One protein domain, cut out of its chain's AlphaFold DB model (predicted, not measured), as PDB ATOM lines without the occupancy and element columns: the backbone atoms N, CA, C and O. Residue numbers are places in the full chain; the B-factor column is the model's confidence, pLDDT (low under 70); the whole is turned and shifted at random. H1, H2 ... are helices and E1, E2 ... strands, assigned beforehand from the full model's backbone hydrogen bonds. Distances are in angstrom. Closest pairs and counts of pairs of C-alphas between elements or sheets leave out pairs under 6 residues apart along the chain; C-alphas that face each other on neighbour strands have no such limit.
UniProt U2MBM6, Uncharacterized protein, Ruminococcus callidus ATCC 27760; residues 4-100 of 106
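Overview. This is residues 4 to 100 of the 106 residues of an uncharacterized protein of Ruminococcus callidus ATCC 27760 (UniProt U2MBM6). What shape do these atoms make? A twisted sheet of four strands forms the core, with the short helix H5 over one face, H2 beside the strands on the opposite face, and H1 and H3 grazing the sheet. H4 and the loop of residues 80 to 90 lie at one end of the longest axis, with H1 toward the other. What is it made of? The 97 printed residues include five named helices and four named strands, in the order H1 E1 E2 H2 H3 E3 E4 H4 H5; the class is mixed, helices and strands, and the mixed sheet runs E2 E1 E4 E3. The whole is compact, with a radius of gyration of the C-alphas of 13.4 A, and spans 38 by 27 by 21 A.

Arrangement. How do the strands pair? E1, residues 15 to 21, and the edge strand E2, residues 27 to 34, form an antiparallel hairpin, with N 18 and O 31 2.8 A apart, within hydrogen-bond range. E1 is parallel to E4, residues 61 to 67, with N 19 and O 64 at 2.9 A. E4 and the other edge strand E3, residues 52 to 58, form an antiparallel hairpin, with N 63 and O 56 at 2.8 A. Which helices are on the two faces? H5, residues 95 to 100, lies over E4 at a height over the sheet of 8.4 A and runs along the strands, 9 degrees from E4 on the local plane; the closest C-alphas are those of Leu 63 and Glu 99, 8.0 A. H2, residues 35 to 38, is on the opposite face at a height of 7.1 A, over none of the strands. Which helices only graze the sheet? H1, residues 4 to 9, H3, residues 42 to 45, and, only just, with 5 pairs of C-alphas within 10 A, H4, residues 71 to 79. E2, H2, H3 and E3 form a split strand-helix-strand unit, two strands running the same way with E1 and E4 between them, and its crossover is right-handed. What do the helix backbones show? In H1, H4 and H5 every O i to N i+4 pair is within hydrogen-bond range; H2 and H3 are too short for such a pair.

Along the chain. Where are the anchor points? H1 begins at C-alpha 4, (300.653, 376.223, 310.378), and H5 ends at C-alpha 100, (311.170, 378.891, 287.836). How long are the longer elements? E1 spans 19.3 A, E2 19.8 A, E3 17.1 A, E4 19.4 A and H4 11.7 A from first to last C-alpha; E2 bends by 52 degrees at residue 30.

Size, cuts and confidence. How far does it reach, and is it whole? The two C-alphas farthest apart, those of Ser 11 and Arg 87, are 38.6 A apart, and the printed part has no cut. Where are the long link and the low confidence? The link from H4 to H5, residues 80 to 94, is long, and residues 69 to 91 have pLDDT under 70.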
ATOM      1  N   HIS A   4     301.908 376.858 309.979       95.88
ATOM      2  CA  HIS A   4     300.653 376.223 310.378       95.88
ATOM      3  C   HIS A   4     299.417 377.035 309.952       95.88
ATOM      4  O   HIS A   4     298.484 376.489 309.365       95.88
ATOM      5  N   GLU A   5     299.429 378.347 310.195       95.38
ATOM      6  CA  GLU A   5     298.347 379.261 309.811       95.38
ATOM      7  C   GLU A   5     298.237 379.391 308.290       95.38
ATOM      8  O   GLU A   5     297.136 379.391 307.742       95.38
ATOM      9  N   MET A   6     299.373 379.459 307.589       94.88
ATOM     10  CA  MET A   6     299.397 379.528 306.129       94.88
ATOM     11  C   MET A   6     298.790 378.268 305.505       94.88
ATOM     12  O   MET A   6     297.932 378.362 304.624       94.88
ATOM     13  N   LEU A   7     299.155 377.084 306.003       94.62
ATOM     14  CA  LEU A   7     298.565 375.823 305.559       94.62
ATOM     15  C   LEU A   7     297.077 375.756 305.899       94.62
ATOM     16  O   LEU A   7     296.318 375.230 305.089       94.62
ATOM     17  N   ALA A   8     296.646 376.289 307.050       92.56
ATOM     18  CA  ALA A   8     295.238 376.384 307.445       92.56
ATOM     19  C   ALA A   8     294.409 377.257 306.485       92.56
ATOM     20  O   ALA A   8     293.291 376.878 306.138       92.56
ATOM     21  N   ASN A   9     294.983 378.374 306.035       90.44
ATOM     22  CA  ASN A   9     294.362 379.331 305.115       90.44
ATOM     23  C   ASN A   9     294.463 378.923 303.636       90.44
ATOM     24  O   ASN A   9     293.736 379.456 302.796       90.44
ATOM     25  N   THR A  10     295.345 377.982 303.299       88.94
ATOM     26  CA  THR A  10     295.427 377.411 301.951       88.94
ATOM     27  C   THR A  10     294.326 376.364 301.771       88.94
ATOM     28  O   THR A  10     294.030 375.601 302.692       88.94
ATOM     29  N   SER A  11     293.703 376.318 300.585       85.75
ATOM     30  CA  SER A  11     292.674 375.316 300.265       85.75
ATOM     31  C   SER A  11     293.144 373.910 300.649       85.75
ATOM     32  O   SER A  11     294.243 373.510 300.276       85.75
ATOM     33  N   TYR A  12     292.304 373.146 301.357       75.44
ATOM     34  CA  TYR A  12     292.646 371.793 301.816       75.44
ATOM     35  C   TYR A  12     293.045 370.857 300.661       75.44
ATOM     36  O   TYR A  12     293.923 370.013 300.816       75.44
ATOM     37  N   TYR A  13     292.441 371.056 299.484       77.50
ATOM     38  CA  TYR A  13     292.741 370.317 298.251       77.50
ATOM     39  C   TYR A  13     293.787 371.006 297.361       77.50
ATOM     40  O   TYR A  13     294.028 370.572 296.235       77.50
ATOM     41  N   GLY A  14     294.377 372.107 297.830       90.19
ATOM     42  CA  GLY A  14     295.422 372.830 297.120       90.19
ATOM     43  C   GLY A  14     296.742 372.064 297.095       90.19
ATOM     44  O   GLY A  14     296.999 371.200 297.939       90.19
ATOM     45  N   GLN A  15     297.585 372.412 296.127       95.62
ATOM     46  CA  GLN A  15     298.964 371.945 296.045       95.62
ATOM     47  C   GLN A  15     299.906 373.005 296.627       95.62
ATOM     48  O   GLN A  15     299.702 374.207 296.426       95.62
ATOM     49  N   VAL A  16     300.928 372.568 297.356       96.56
ATOM     50  CA  VAL A  16     301.928 373.415 298.009       96.56
ATOM     51  C   VAL A  16     303.340 372.953 297.694       96.56
ATOM     52  O   VAL A  16     303.634 371.760 297.657       96.56
ATOM     53  N   LEU A  17     304.212 373.936 297.509       96.12
ATOM     54  CA  LEU A  17     305.653 373.767 297.407       96.12
ATOM     55  C   LEU A  17     306.275 374.538 298.574       96.12
ATOM     56  O   LEU A  17     306.123 375.753 298.643       96.12
ATOM     57  N   ILE A  18     306.907 373.855 299.524       95.31
ATOM     58  CA  ILE A  18     307.388 374.455 300.775       95.31
ATOM     59  C   ILE A  18     308.911 374.419 300.787       95.31
ATOM     60  O   ILE A  18     309.504 373.347 300.683       95.31
ATOM     61  N   TYR A  19     309.537 375.584 300.946       93.75
ATOM     62  CA  TYR A  19     310.988 375.738 301.011       93.75
ATOM     63  C   TYR A  19     311.407 376.469 302.289       93.75
ATOM     64  O   TYR A  19     310.846 377.509 302.628       93.75
ATOM     65  N   ALA A  20     312.434 375.971 302.975       90.94
ATOM     66  CA  ALA A  20     313.163 376.753 303.970       90.94
ATOM     67  C   ALA A  20     314.065 377.754 303.248       90.94
ATOM     68  O   ALA A  20     314.780 377.348 302.336       90.94
ATOM     69  N   ARG A  21     314.078 379.025 303.663       90.81
ATOM     70  CA  ARG A  21     314.961 380.064 303.117       90.81
ATOM     71  C   ARG A  21     315.737 380.764 304.227       90.81
ATOM     72  O   ARG A  21     315.160 381.189 305.233       90.81
ATOM     73  N   ASN A  22     317.046 380.904 304.032       88.19
ATOM     74  CA  ASN A  22     317.904 381.688 304.918       88.19
ATOM     75  C   ASN A  22     318.203 383.090 304.355       88.19
ATOM     76  O   ASN A  22     317.796 383.448 303.252       88.19
ATOM     77  N   ALA A  23     318.941 383.897 305.121       87.19
ATOM     78  CA  ALA A  23     319.285 385.271 304.744       87.19
ATOM     79  C   ALA A  23     320.194 385.387 303.501       87.19
ATOM     80  O   ALA A  23     320.347 386.483 302.965       87.19
ATOM     81  N   TYR A  24     320.791 384.282 303.046       87.25
ATOM     82  CA  TYR A  24     321.676 384.217 301.881       87.25
ATOM     83  C   TYR A  24     320.959 383.732 300.613       87.25
ATOM     84  O   TYR A  24     321.626 383.341 299.658       87.25
ATOM     85  N   ASP A  25     319.621 383.728 300.610       88.50
ATOM     86  CA  ASP A  25     318.783 383.202 299.522       88.50
ATOM     87  C   ASP A  25     319.028 381.715 299.207       88.50
ATOM     88  O   ASP A  25     318.779 381.233 298.105       88.50
ATOM     89  N   GLN A  26     319.519 380.957 300.187       87.88
ATOM     90  CA  GLN A  26     319.668 379.514 300.053       87.88
ATOM     91  C   GLN A  26     318.346 378.861 300.442       87.88
ATOM     92  O   GLN A  26     317.934 378.919 301.604       87.88
ATOM     93  N   CYS A  27     317.685 378.266 299.455       88.50
ATOM     94  CA  CYS A  27     316.382 377.639 299.606       88.50
ATOM     95  C   CYS A  27     316.523 376.117 299.573       88.50
ATOM     96  O   CYS A  27     317.117 375.589 298.634       88.50
ATOM     97  N   VAL A  28     315.940 375.401 300.535       87.19
ATOM     98  CA  VAL A  28     315.860 373.930 300.490       87.19
ATOM     99  C   VAL A  28     314.442 373.451 300.619       87.19
ATOM    100  O   VAL A  28     313.674 373.946 301.439       87.19
ATOM    101  N   GLU A  29     314.122 372.476 299.780       90.31
ATOM    102  CA  GLU A  29     312.813 371.867 299.742       90.31
ATOM    103  C   GLU A  29     312.527 371.158 301.062       90.31
ATOM    104  O   GLU A  29     313.299 370.317 301.524       90.31
ATOM    105  N   ILE A  30     311.405 371.526 301.666       90.69
ATOM    106  CA  ILE A  30     310.825 370.807 302.793       90.69
ATOM    107  C   ILE A  30     309.818 369.798 302.259       90.69
ATOM    108  O   ILE A  30     309.802 368.652 302.694       90.69
ATOM    109  N   PHE A  31     308.955 370.231 301.337       93.44
ATOM    110  CA  PHE A  31     307.833 369.418 300.896       93.44
ATOM    111  C   PHE A  31     307.284 369.874 299.544       93.44
ATOM    112  O   PHE A  31     307.184 371.072 299.277       93.44
ATOM    113  N   GLN A  32     306.816 368.917 298.746       95.19
ATOM    114  CA  GLN A  32     306.037 369.157 297.537       95.19
ATOM    115  C   GLN A  32     304.847 368.191 297.489       95.19
ATOM    116  O   GLN A  32     305.020 366.973 297.463       95.19
ATOM    117  N   GLY A  33     303.624 368.721 297.433       95.19
ATOM    118  CA  GLY A  33     302.417 367.910 297.277       95.19
ATOM    119  C   GLY A  33     301.154 368.615 297.756       95.19
ATOM    120  O   GLY A  33     301.085 369.840 297.787       95.19
ATOM    121  N   SER A  34     300.142 367.850 298.162       95.94
ATOM    122  CA  SER A  34     298.890 368.423 298.665       95.94
ATOM    123  C   SER A  34     299.048 369.046 300.056       95.94
ATOM    124  O   SER A  34     299.838 368.579 300.879       95.94
ATOM    125  N   VAL A  35     298.223 370.055 300.360       95.69
ATOM    126  CA  VAL A  35     298.124 370.642 301.711       95.69
ATOM    127  C   VAL A  35     297.772 369.580 302.755       95.69
ATOM    128  O   VAL A  35     298.312 369.599 303.860       95.69
ATOM    129  N   GLU A  36     296.888 368.637 302.417       95.12
ATOM    130  CA  GLU A  36     296.549 367.511 303.291       95.12
ATOM    131  C   GLU A  36     297.782 366.691 303.689       95.12
ATOM    132  O   GLU A  36     297.945 366.372 304.869       95.12
ATOM    133  N   ASN A  37     298.642 366.364 302.721       96.19
ATOM    134  CA  ASN A  37     299.836 365.570 302.979       96.19
ATOM    135  C   ASN A  37     300.875 366.387 303.748       96.19
ATOM    136  O   ASN A  37     301.416 365.884 304.726       96.19
ATOM    137  N   ALA A  38     301.062 367.666 303.403       95.50
ATOM    138  CA  ALA A  38     301.970 368.559 304.124       95.50
ATOM    139  C   ALA A  38     301.635 368.643 305.625       95.50
ATOM    140  O   ALA A  38     302.523 368.667 306.467       95.50
ATOM    141  N   ARG A  39     300.346 368.643 305.996       93.38
ATOM    142  CA  ARG A  39     299.922 368.685 307.410       93.38
ATOM    143  C   ARG A  39     300.202 367.388 308.182       93.38
ATOM    144  O   ARG A  39     300.171 367.408 309.411       93.38
ATOM    145  N   LYS A  40     300.426 366.273 307.488       93.69
ATOM    146  CA  LYS A  40     300.681 364.944 308.071       93.69
ATOM    147  C   LYS A  40     302.150 364.522 307.956       93.69
ATOM    148  O   LYS A  40     302.496 363.459 308.456       93.69
ATOM    149  N   ASP A  41     302.973 365.317 307.280       92.19
ATOM    150  CA  ASP A  41     304.375 365.020 307.025       92.19
ATOM    151  C   ASP A  41     305.240 365.361 308.248       92.19
ATOM    152  O   ASP A  41     305.221 366.490 308.742       92.19
ATOM    153  N   GLU A  42     305.989 364.371 308.744       88.81
ATOM    154  CA  GLU A  42     306.820 364.507 309.947       88.81
ATOM    155  C   GLU A  42     307.929 365.551 309.774       88.81
ATOM    156  O   GLU A  42     308.265 366.247 310.730       88.81
ATOM    157  N   TYR A  43     308.466 365.717 308.561       85.25
ATOM    158  CA  TYR A  43     309.504 366.709 308.304       85.25
ATOM    159  C   TYR A  43     308.926 368.125 308.286       85.25
ATOM    160  O   TYR A  43     309.535 369.048 308.826       85.25
ATOM    161  N   VAL A  44     307.714 368.308 307.748       90.94
ATOM    162  CA  VAL A  44     306.994 369.595 307.795       90.94
ATOM    163  C   VAL A  44     306.670 370.015 309.233       90.94
ATOM    164  O   VAL A  44     306.669 371.215 309.526       90.94
ATOM    165  N   TRP A  45     306.416 369.069 310.145       91.38
ATOM    166  CA  TRP A  45     306.061 369.364 311.541       91.38
ATOM    167  C   TRP A  45     307.093 370.221 312.264       91.38
ATOM    168  O   TRP A  45     306.718 371.149 312.988       91.38
ATOM    169  N   ASP A  46     308.373 369.992 311.983       88.44
ATOM    170  CA  ASP A  46     309.477 370.756 312.564       88.44
ATOM    171  C   ASP A  46     309.481 372.238 312.157       88.44
ATOM    172  O   ASP A  46     310.144 373.055 312.797       88.44
ATOM    173  N   TYR A  47     308.729 372.595 311.111       90.94
ATOM    174  CA  TYR A  47     308.634 373.947 310.563       90.94
ATOM    175  C   TYR A  47     307.279 374.612 310.813       90.94
ATOM    176  O   TYR A  47     307.096 375.775 310.455       90.94
ATOM    177  N   LEU A  48     306.306 373.933 311.431       92.69
ATOM    178  CA  LEU A  48     304.938 374.461 311.565       92.69
ATOM    179  C   LEU A  48     304.862 375.791 312.326       92.69
ATOM    180  O   LEU A  48     303.998 376.622 312.035       92.69
ATOM    181  N   THR A  49     305.762 376.000 313.285       93.25
ATOM    182  CA  THR A  49     305.849 377.224 314.093       93.25
ATOM    183  C   THR A  49     306.739 378.298 313.468       93.25
ATOM    184  O   THR A  49     306.837 379.396 314.016       93.25
ATOM    185  N   TYR A  50     307.380 378.006 312.334       93.06
ATOM    186  CA  TYR A  50     308.308 378.925 311.690       93.06
ATOM    187  C   TYR A  50     307.528 379.996 310.932       93.06
ATOM    188  O   TYR A  50     306.432 379.765 310.412       93.06
ATOM    189  N   GLU A  51     308.102 381.194 310.890       95.12
ATOM    190  CA  GLU A  51     307.528 382.332 310.183       95.12
ATOM    191  C   GLU A  51     307.559 382.091 308.669       95.12
ATOM    192  O   GLU A  51     308.592 381.713 308.117       95.12
ATOM    193  N   VAL A  52     306.438 382.343 307.994       95.19
ATOM    194  CA  VAL A  52     306.387 382.434 306.530       95.19
ATOM    195  C   VAL A  52     306.869 383.822 306.135       95.19
ATOM    196  O   VAL A  52     306.237 384.815 306.501       95.19
ATOM    197  N   ASP A  53     307.974 383.901 305.396       91.81
ATOM    198  CA  ASP A  53     308.547 385.178 304.963       91.81
ATOM    199  C   ASP A  53     307.977 385.647 303.613       91.81
ATOM    200  O   ASP A  53     307.853 386.849 303.380       91.81
ATOM    201  N   GLN A  54     307.590 384.716 302.738       94.81
ATOM    202  CA  GLN A  54     307.000 384.993 301.432       94.81
ATOM    203  C   GLN A  54     306.153 383.811 300.944       94.81
ATOM    204  O   GLN A  54     306.454 382.651 301.215       94.81
ATOM    205  N   TRP A  55     305.113 384.098 300.162       94.69
ATOM    206  CA  TRP A  55     304.386 383.085 299.401       94.69
ATOM    207  C   TRP A  55     304.002 383.600 298.015       94.69
ATOM    208  O   TRP A  55     303.823 384.802 297.810       94.69
ATOM    209  N   ILE A  56     303.887 382.683 297.056       94.75
ATOM    210  CA  ILE A  56     303.576 382.972 295.656       94.75
ATOM    211  C   ILE A  56     302.581 381.927 295.156       94.75
ATOM    212  O   ILE A  56     302.795 380.729 295.318       94.75
ATOM    213  N   CYS A  57     301.503 382.367 294.513       91.94
ATOM    214  CA  CYS A  57     300.557 381.468 293.855       91.94
ATOM    215  C   CYS A  57     300.875 381.393 292.356       91.94
ATOM    216  O   CYS A  57     300.993 382.429 291.700       91.94
ATOM    217  N   GLY A  58     300.975 380.188 291.799       88.94
ATOM    218  CA  GLY A  58     301.263 379.975 290.379       88.94
ATOM    219  C   GLY A  58     300.977 378.538 289.957       88.94
ATOM    220  O   GLY A  58     301.163 377.624 290.746       88.94
ATOM    221  N   ASN A  59     300.485 378.338 288.732       87.44
ATOM    222  CA  ASN A  59     300.192 377.015 288.161       87.44
ATOM    223  C   ASN A  59     299.331 376.083 289.040       87.44
ATOM    224  O   ASN A  59     299.537 374.883 289.039       87.44
ATOM    225  N   HIS A  60     298.357 376.607 289.793       89.31
ATOM    226  CA  HIS A  60     297.555 375.836 290.771       89.31
ATOM    227  C   HIS A  60     298.315 375.356 292.023       89.31
ATOM    228  O   HIS A  60     297.734 374.683 292.877       89.31
ATOM    229  N   TRP A  61     299.569 375.776 292.180       95.06
ATOM    230  CA  TRP A  61     300.403 375.565 293.355       95.06
ATOM    231  C   TRP A  61     300.535 376.853 294.177       95.06
ATOM    232  O   TRP A  61     300.450 377.973 293.662       95.06
ATOM    233  N   THR A  62     300.765 376.687 295.476       95.31
ATOM    234  CA  THR A  62     301.178 377.762 296.383       95.31
ATOM    235  C   THR A  62     302.595 377.475 296.861       95.31
ATOM    236  O   THR A  62     302.823 376.540 297.626       95.31
ATOM    237  N   LEU A  63     303.553 378.271 296.398       96.44
ATOM    238  CA  LEU A  63     304.920 378.269 296.900       96.44
ATOM    239  C   LEU A  63     304.970 379.036 298.222       96.44
ATOM    240  O   LEU A  63     304.493 380.167 298.296       96.44
ATOM    241  N   ILE A  64     305.541 378.420 299.250       96.75
ATOM    242  CA  ILE A  64     305.663 378.956 300.603       96.75
ATOM    243  C   ILE A  64     307.136 378.918 300.993       96.75
ATOM    244  O   ILE A  64     307.741 377.847 301.043       96.75
ATOM    245  N   TYR A  65     307.690 380.079 301.313       95.62
ATOM    246  CA  TYR A  65     309.005 380.193 301.919       95.62
ATOM    247  C   TYR A  65     308.856 380.350 303.435       95.62
ATOM    248  O   TYR A  65     308.093 381.190 303.921       95.62
ATOM    249  N   VAL A  66     309.560 379.508 304.190       94.25
ATOM    250  CA  VAL A  66     309.651 379.603 305.651       94.25
ATOM    251  C   VAL A  66     311.032 380.077 306.057       94.25
ATOM    252  O   VAL A  66     312.056 379.604 305.559       94.25
ATOM    253  N   LYS A  67     311.067 381.025 306.988       90.00
ATOM    254  CA  LYS A  67     312.295 381.664 307.433       90.00
ATOM    255  C   LYS A  67     313.101 380.717 308.308       90.00
ATOM    256  O   LYS A  67     312.624 380.286 309.356       90.00
ATOM    257  N   HIS A  68     314.347 380.451 307.925       82.75
ATOM    258  CA  HIS A  68     315.246 379.604 308.701       82.75
ATOM    259  C   HIS A  68     316.625 380.246 308.866       82.75
ATOM    260  O   HIS A  68     317.361 380.452 307.906       82.75
ATOM    261  N   TYR A  69     316.995 380.547 310.112       66.94
ATOM    262  CA  TYR A  69     318.201 381.329 310.422       66.94
ATOM    263  C   TYR A  69     319.476 380.509 310.687       66.94
ATOM    264  O   TYR A  69     320.534 381.101 310.858       66.94
ATOM    265  N   ALA A  70     319.395 379.176 310.732       61.59
ATOM    266  CA  ALA A  70     320.496 378.296 311.147       61.59
ATOM    267  C   ALA A  70     320.385 376.926 310.458       61.59
ATOM    268  O   ALA A  70     320.243 375.890 311.100       61.59
ATOM    269  N   TYR A  71     320.330 376.939 309.127       65.44
ATOM    270  CA  TYR A  71     320.080 375.728 308.346       65.44
ATOM    271  C   TYR A  71     321.353 374.915 308.053       65.44
ATOM    272  O   TYR A  71     321.259 373.727 307.767       65.44
ATOM    273  N   GLU A  72     322.539 375.520 308.183       59.12
ATOM    274  CA  GLU A  72     323.820 374.832 307.967       59.12
ATOM    275  C   GLU A  72     324.072 373.748 309.030       59.12
ATOM    276  O   GLU A  72     324.333 372.611 308.654       59.12
ATOM    277  N   ASP A  73     323.851 374.034 310.320       59.41
ATOM    278  CA  ASP A  73     324.040 373.056 311.411       59.41
ATOM    279  C   ASP A  73     323.080 371.854 311.297       59.41
ATOM    280  O   ASP A  73     323.420 370.703 311.593       59.41
ATOM    281  N   ARG A  74     321.845 372.113 310.845       61.66
ATOM    282  CA  ARG A  74     320.807 371.088 310.691       61.66
ATOM    283  C   ARG A  74     321.049 370.227 309.455       61.66
ATOM    284  O   ARG A  74     320.891 369.013 309.524       61.66
ATOM    285  N   LEU A  75     321.460 370.837 308.344       59.94
ATOM    286  CA  LEU A  75     321.825 370.109 307.134       59.94
ATOM    287  C   LEU A  75     323.094 369.292 307.300       59.94
ATOM    288  O   LEU A  75     323.132 368.170 306.807       59.94
ATOM    289  N   GLU A  76     324.103 369.826 307.986       56.75
ATOM    290  CA  GLU A  76     325.296 369.058 308.319       56.75
ATOM    291  C   GLU A  76     324.869 367.814 309.097       56.75
ATOM    292  O   GLU A  76     325.140 366.716 308.644       56.75
ATOM    293  N   THR A  77     324.044 367.944 310.139       59.53
ATOM    294  CA  THR A  77     323.560 366.793 310.925       59.53
ATOM    295  C   THR A  77     322.689 365.807 310.123       59.53
ATOM    296  O   THR A  77     322.826 364.596 310.277       59.53
ATOM    297  N   CYS A  78     321.784 366.293 309.265       59.88
ATOM    298  CA  CYS A  78     320.861 365.445 308.497       59.88
ATOM    299  C   CYS A  78     321.507 364.758 307.282       59.88
ATOM    300  O   CYS A  78     321.005 363.723 306.843       59.88
ATOM    301  N   TYR A  79     322.585 365.322 306.730       57.53
ATOM    302  CA  TYR A  79     323.232 364.823 305.514       57.53
ATOM    303  C   TYR A  79     324.691 364.385 305.721       57.53
ATOM    304  O   TYR A  79     325.279 363.900 304.755       57.53
ATOM    305  N   TYR A  80     325.233 364.477 306.946       54.53
ATOM    306  CA  TYR A  80     326.609 364.110 307.331       54.53
ATOM    307  C   TYR A  80     327.053 362.747 306.780       54.53
ATOM    308  O   TYR A  80     328.142 362.630 306.228       54.53
ATOM    309  N   ASP A  81     326.182 361.738 306.879       54.78
ATOM    310  CA  ASP A  81     326.455 360.351 306.468       54.78
ATOM    311  C   ASP A  81     325.817 359.971 305.123       54.78
ATOM    312  O   ASP A  81     325.771 358.802 304.736       54.78
ATOM    313  N   SER A  82     325.295 360.951 304.386       55.28
ATOM    314  CA  SER A  82     324.825 360.723 303.028       55.28
ATOM    315  C   SER A  82     325.849 361.322 302.071       55.28
ATOM    316  O   SER A  82     326.065 362.530 302.084       55.28
ATOM    317  N   ASP A  83     326.412 360.526 301.156       55.94
ATOM    318  CA  ASP A  83     327.275 360.989 300.042       55.94
ATOM    319  C   ASP A  83     326.614 362.067 299.136       55.94
ATOM    320  O   ASP A  83     327.145 362.477 298.104       55.94
ATOM    321  N   ARG A  84     325.416 362.532 299.504       51.84
ATOM    322  CA  ARG A  84     324.675 363.653 298.932       51.84
ATOM    323  C   ARG A  84     325.263 365.012 299.318       51.84
ATOM    324  O   ARG A  84     324.897 365.995 298.682       51.84
ATOM    325  N   TRP A  85     326.142 365.087 300.323       54.12
ATOM    326  CA  TRP A  85     326.697 366.348 300.819       54.12
ATOM    327  C   TRP A  85     328.156 366.537 300.391       54.12
ATOM    328  O   TRP A  85     329.097 366.140 301.073       54.12
ATOM    329  N   THR A  86     328.361 367.168 299.235       53.00
ATOM    330  CA  THR A  86     329.690 367.639 298.817       53.00
ATOM    331  C   THR A  86     329.653 369.137 298.548       53.00
ATOM    332  O   THR A  86     328.604 369.719 298.275       53.00
ATOM    333  N   ARG A  87     330.826 369.784 298.568       50.66
ATOM    334  CA  ARG A  87     330.985 371.209 298.216       50.66
ATOM    335  C   ARG A  87     330.453 371.538 296.805       50.66
ATOM    336  O   ARG A  87     330.185 372.706 296.529       50.66
ATOM    337  N   GLU A  88     330.303 370.514 295.961       53.19
ATOM    338  CA  GLU A  88     329.826 370.544 294.572       53.19
ATOM    339  C   GLU A  88     328.317 370.235 294.444       53.19
ATOM    340  O   GLU A  88     327.680 370.748 293.529       53.19
ATOM    341  N   ASN A  89     327.724 369.493 295.390       58.34
ATOM    342  CA  ASN A  89     326.299 369.135 295.437       58.34
ATOM    343  C   ASN A  89     325.588 369.853 296.588       58.34
ATOM    344  O   ASN A  89     325.141 369.246 297.561       58.34
ATOM    345  N   ARG A  90     325.491 371.177 296.500       60.53
ATOM    346  CA  ARG A  90     324.711 371.943 297.476       60.53
ATOM    347  C   ARG A  90     323.215 371.621 297.299       60.53
ATOM    348  O   ARG A  90     322.723 371.781 296.186       60.53
ATOM    349  N   PRO A  91     322.462 371.257 298.357       68.44
ATOM    350  CA  PRO A  91     321.016 371.014 298.265       68.44
ATOM    351  C   PRO A  91     320.199 372.311 298.106       68.44
ATOM    352  O   PRO A  91     318.971 372.280 298.128       68.44
ATOM    353  N   TYR A  92     320.881 373.453 297.993       78.69
ATOM    354  CA  TYR A  92     320.285 374.775 297.922       78.69
ATOM    355  C   TYR A  92     319.947 375.149 296.484       78.69
ATOM    356  O   TYR A  92     320.807 375.083 295.606       78.69
ATOM    357  N   LYS A  93     318.730 375.640 296.283       87.25
ATOM    358  CA  LYS A  93     318.333 376.429 295.116       87.25
ATOM    359  C   LYS A  93     318.281 377.902 295.520       87.25
ATOM    360  O   LYS A  93     317.986 378.219 296.671       87.25
ATOM    361  N   SER A  94     318.550 378.810 294.594       91.06
ATOM    362  CA  SER A  94     318.183 380.221 294.763       91.06
ATOM    363  C   SER A  94     316.663 380.394 294.692       91.06
ATOM    364  O   SER A  94     315.971 379.568 294.086       91.06
ATOM    365  N   SER A  95     316.124 381.486 295.241       92.62
ATOM    366  CA  SER A  95     314.693 381.798 295.080       92.62
ATOM    367  C   SER A  95     314.288 381.868 293.604       92.62
ATOM    368  O   SER A  95     313.245 381.342 293.225       92.62
ATOM    369  N   TYR A  96     315.163 382.402 292.746       93.88
ATOM    370  CA  TYR A  96     314.961 382.447 291.298       93.88
ATOM    371  C   TYR A  96     314.759 381.056 290.669       93.88
ATOM    372  O   TYR A  96     313.882 380.874 289.821       93.88
ATOM    373  N   GLU A  97     315.558 380.065 291.070       94.12
ATOM    374  CA  GLU A  97     315.430 378.689 290.574       94.12
ATOM    375  C   GLU A  97     314.135 378.030 291.057       94.12
ATOM    376  O   GLU A  97     313.445 377.395 290.259       94.12
ATOM    377  N   VAL A  98     313.764 378.244 292.322       93.81
ATOM    378  CA  VAL A  98     312.514 377.727 292.905       93.81
ATOM    379  C   VAL A  98     311.283 378.355 292.239       93.81
ATOM    380  O   VAL A  98     310.329 377.664 291.890       93.81
ATOM    381  N   GLU A  99     311.292 379.662 291.982       93.88
ATOM    382  CA  GLU A  99     310.197 380.329 291.267       93.88
ATOM    383  C   GLU A  99     310.070 379.855 289.813       93.88
ATOM    384  O   GLU A  99     308.970 379.809 289.254       93.88
ATOM    385  N   LYS A 100     311.188 379.499 289.171       93.00
ATOM    386  CA  LYS A 100     311.170 378.891 287.836       93.00
ATOM    387  C   LYS A 100     310.559 377.491 287.878       93.00
ATOM    388  O   LYS A 100     309.780 377.160 286.990       93.00
TER     389      LYS A 100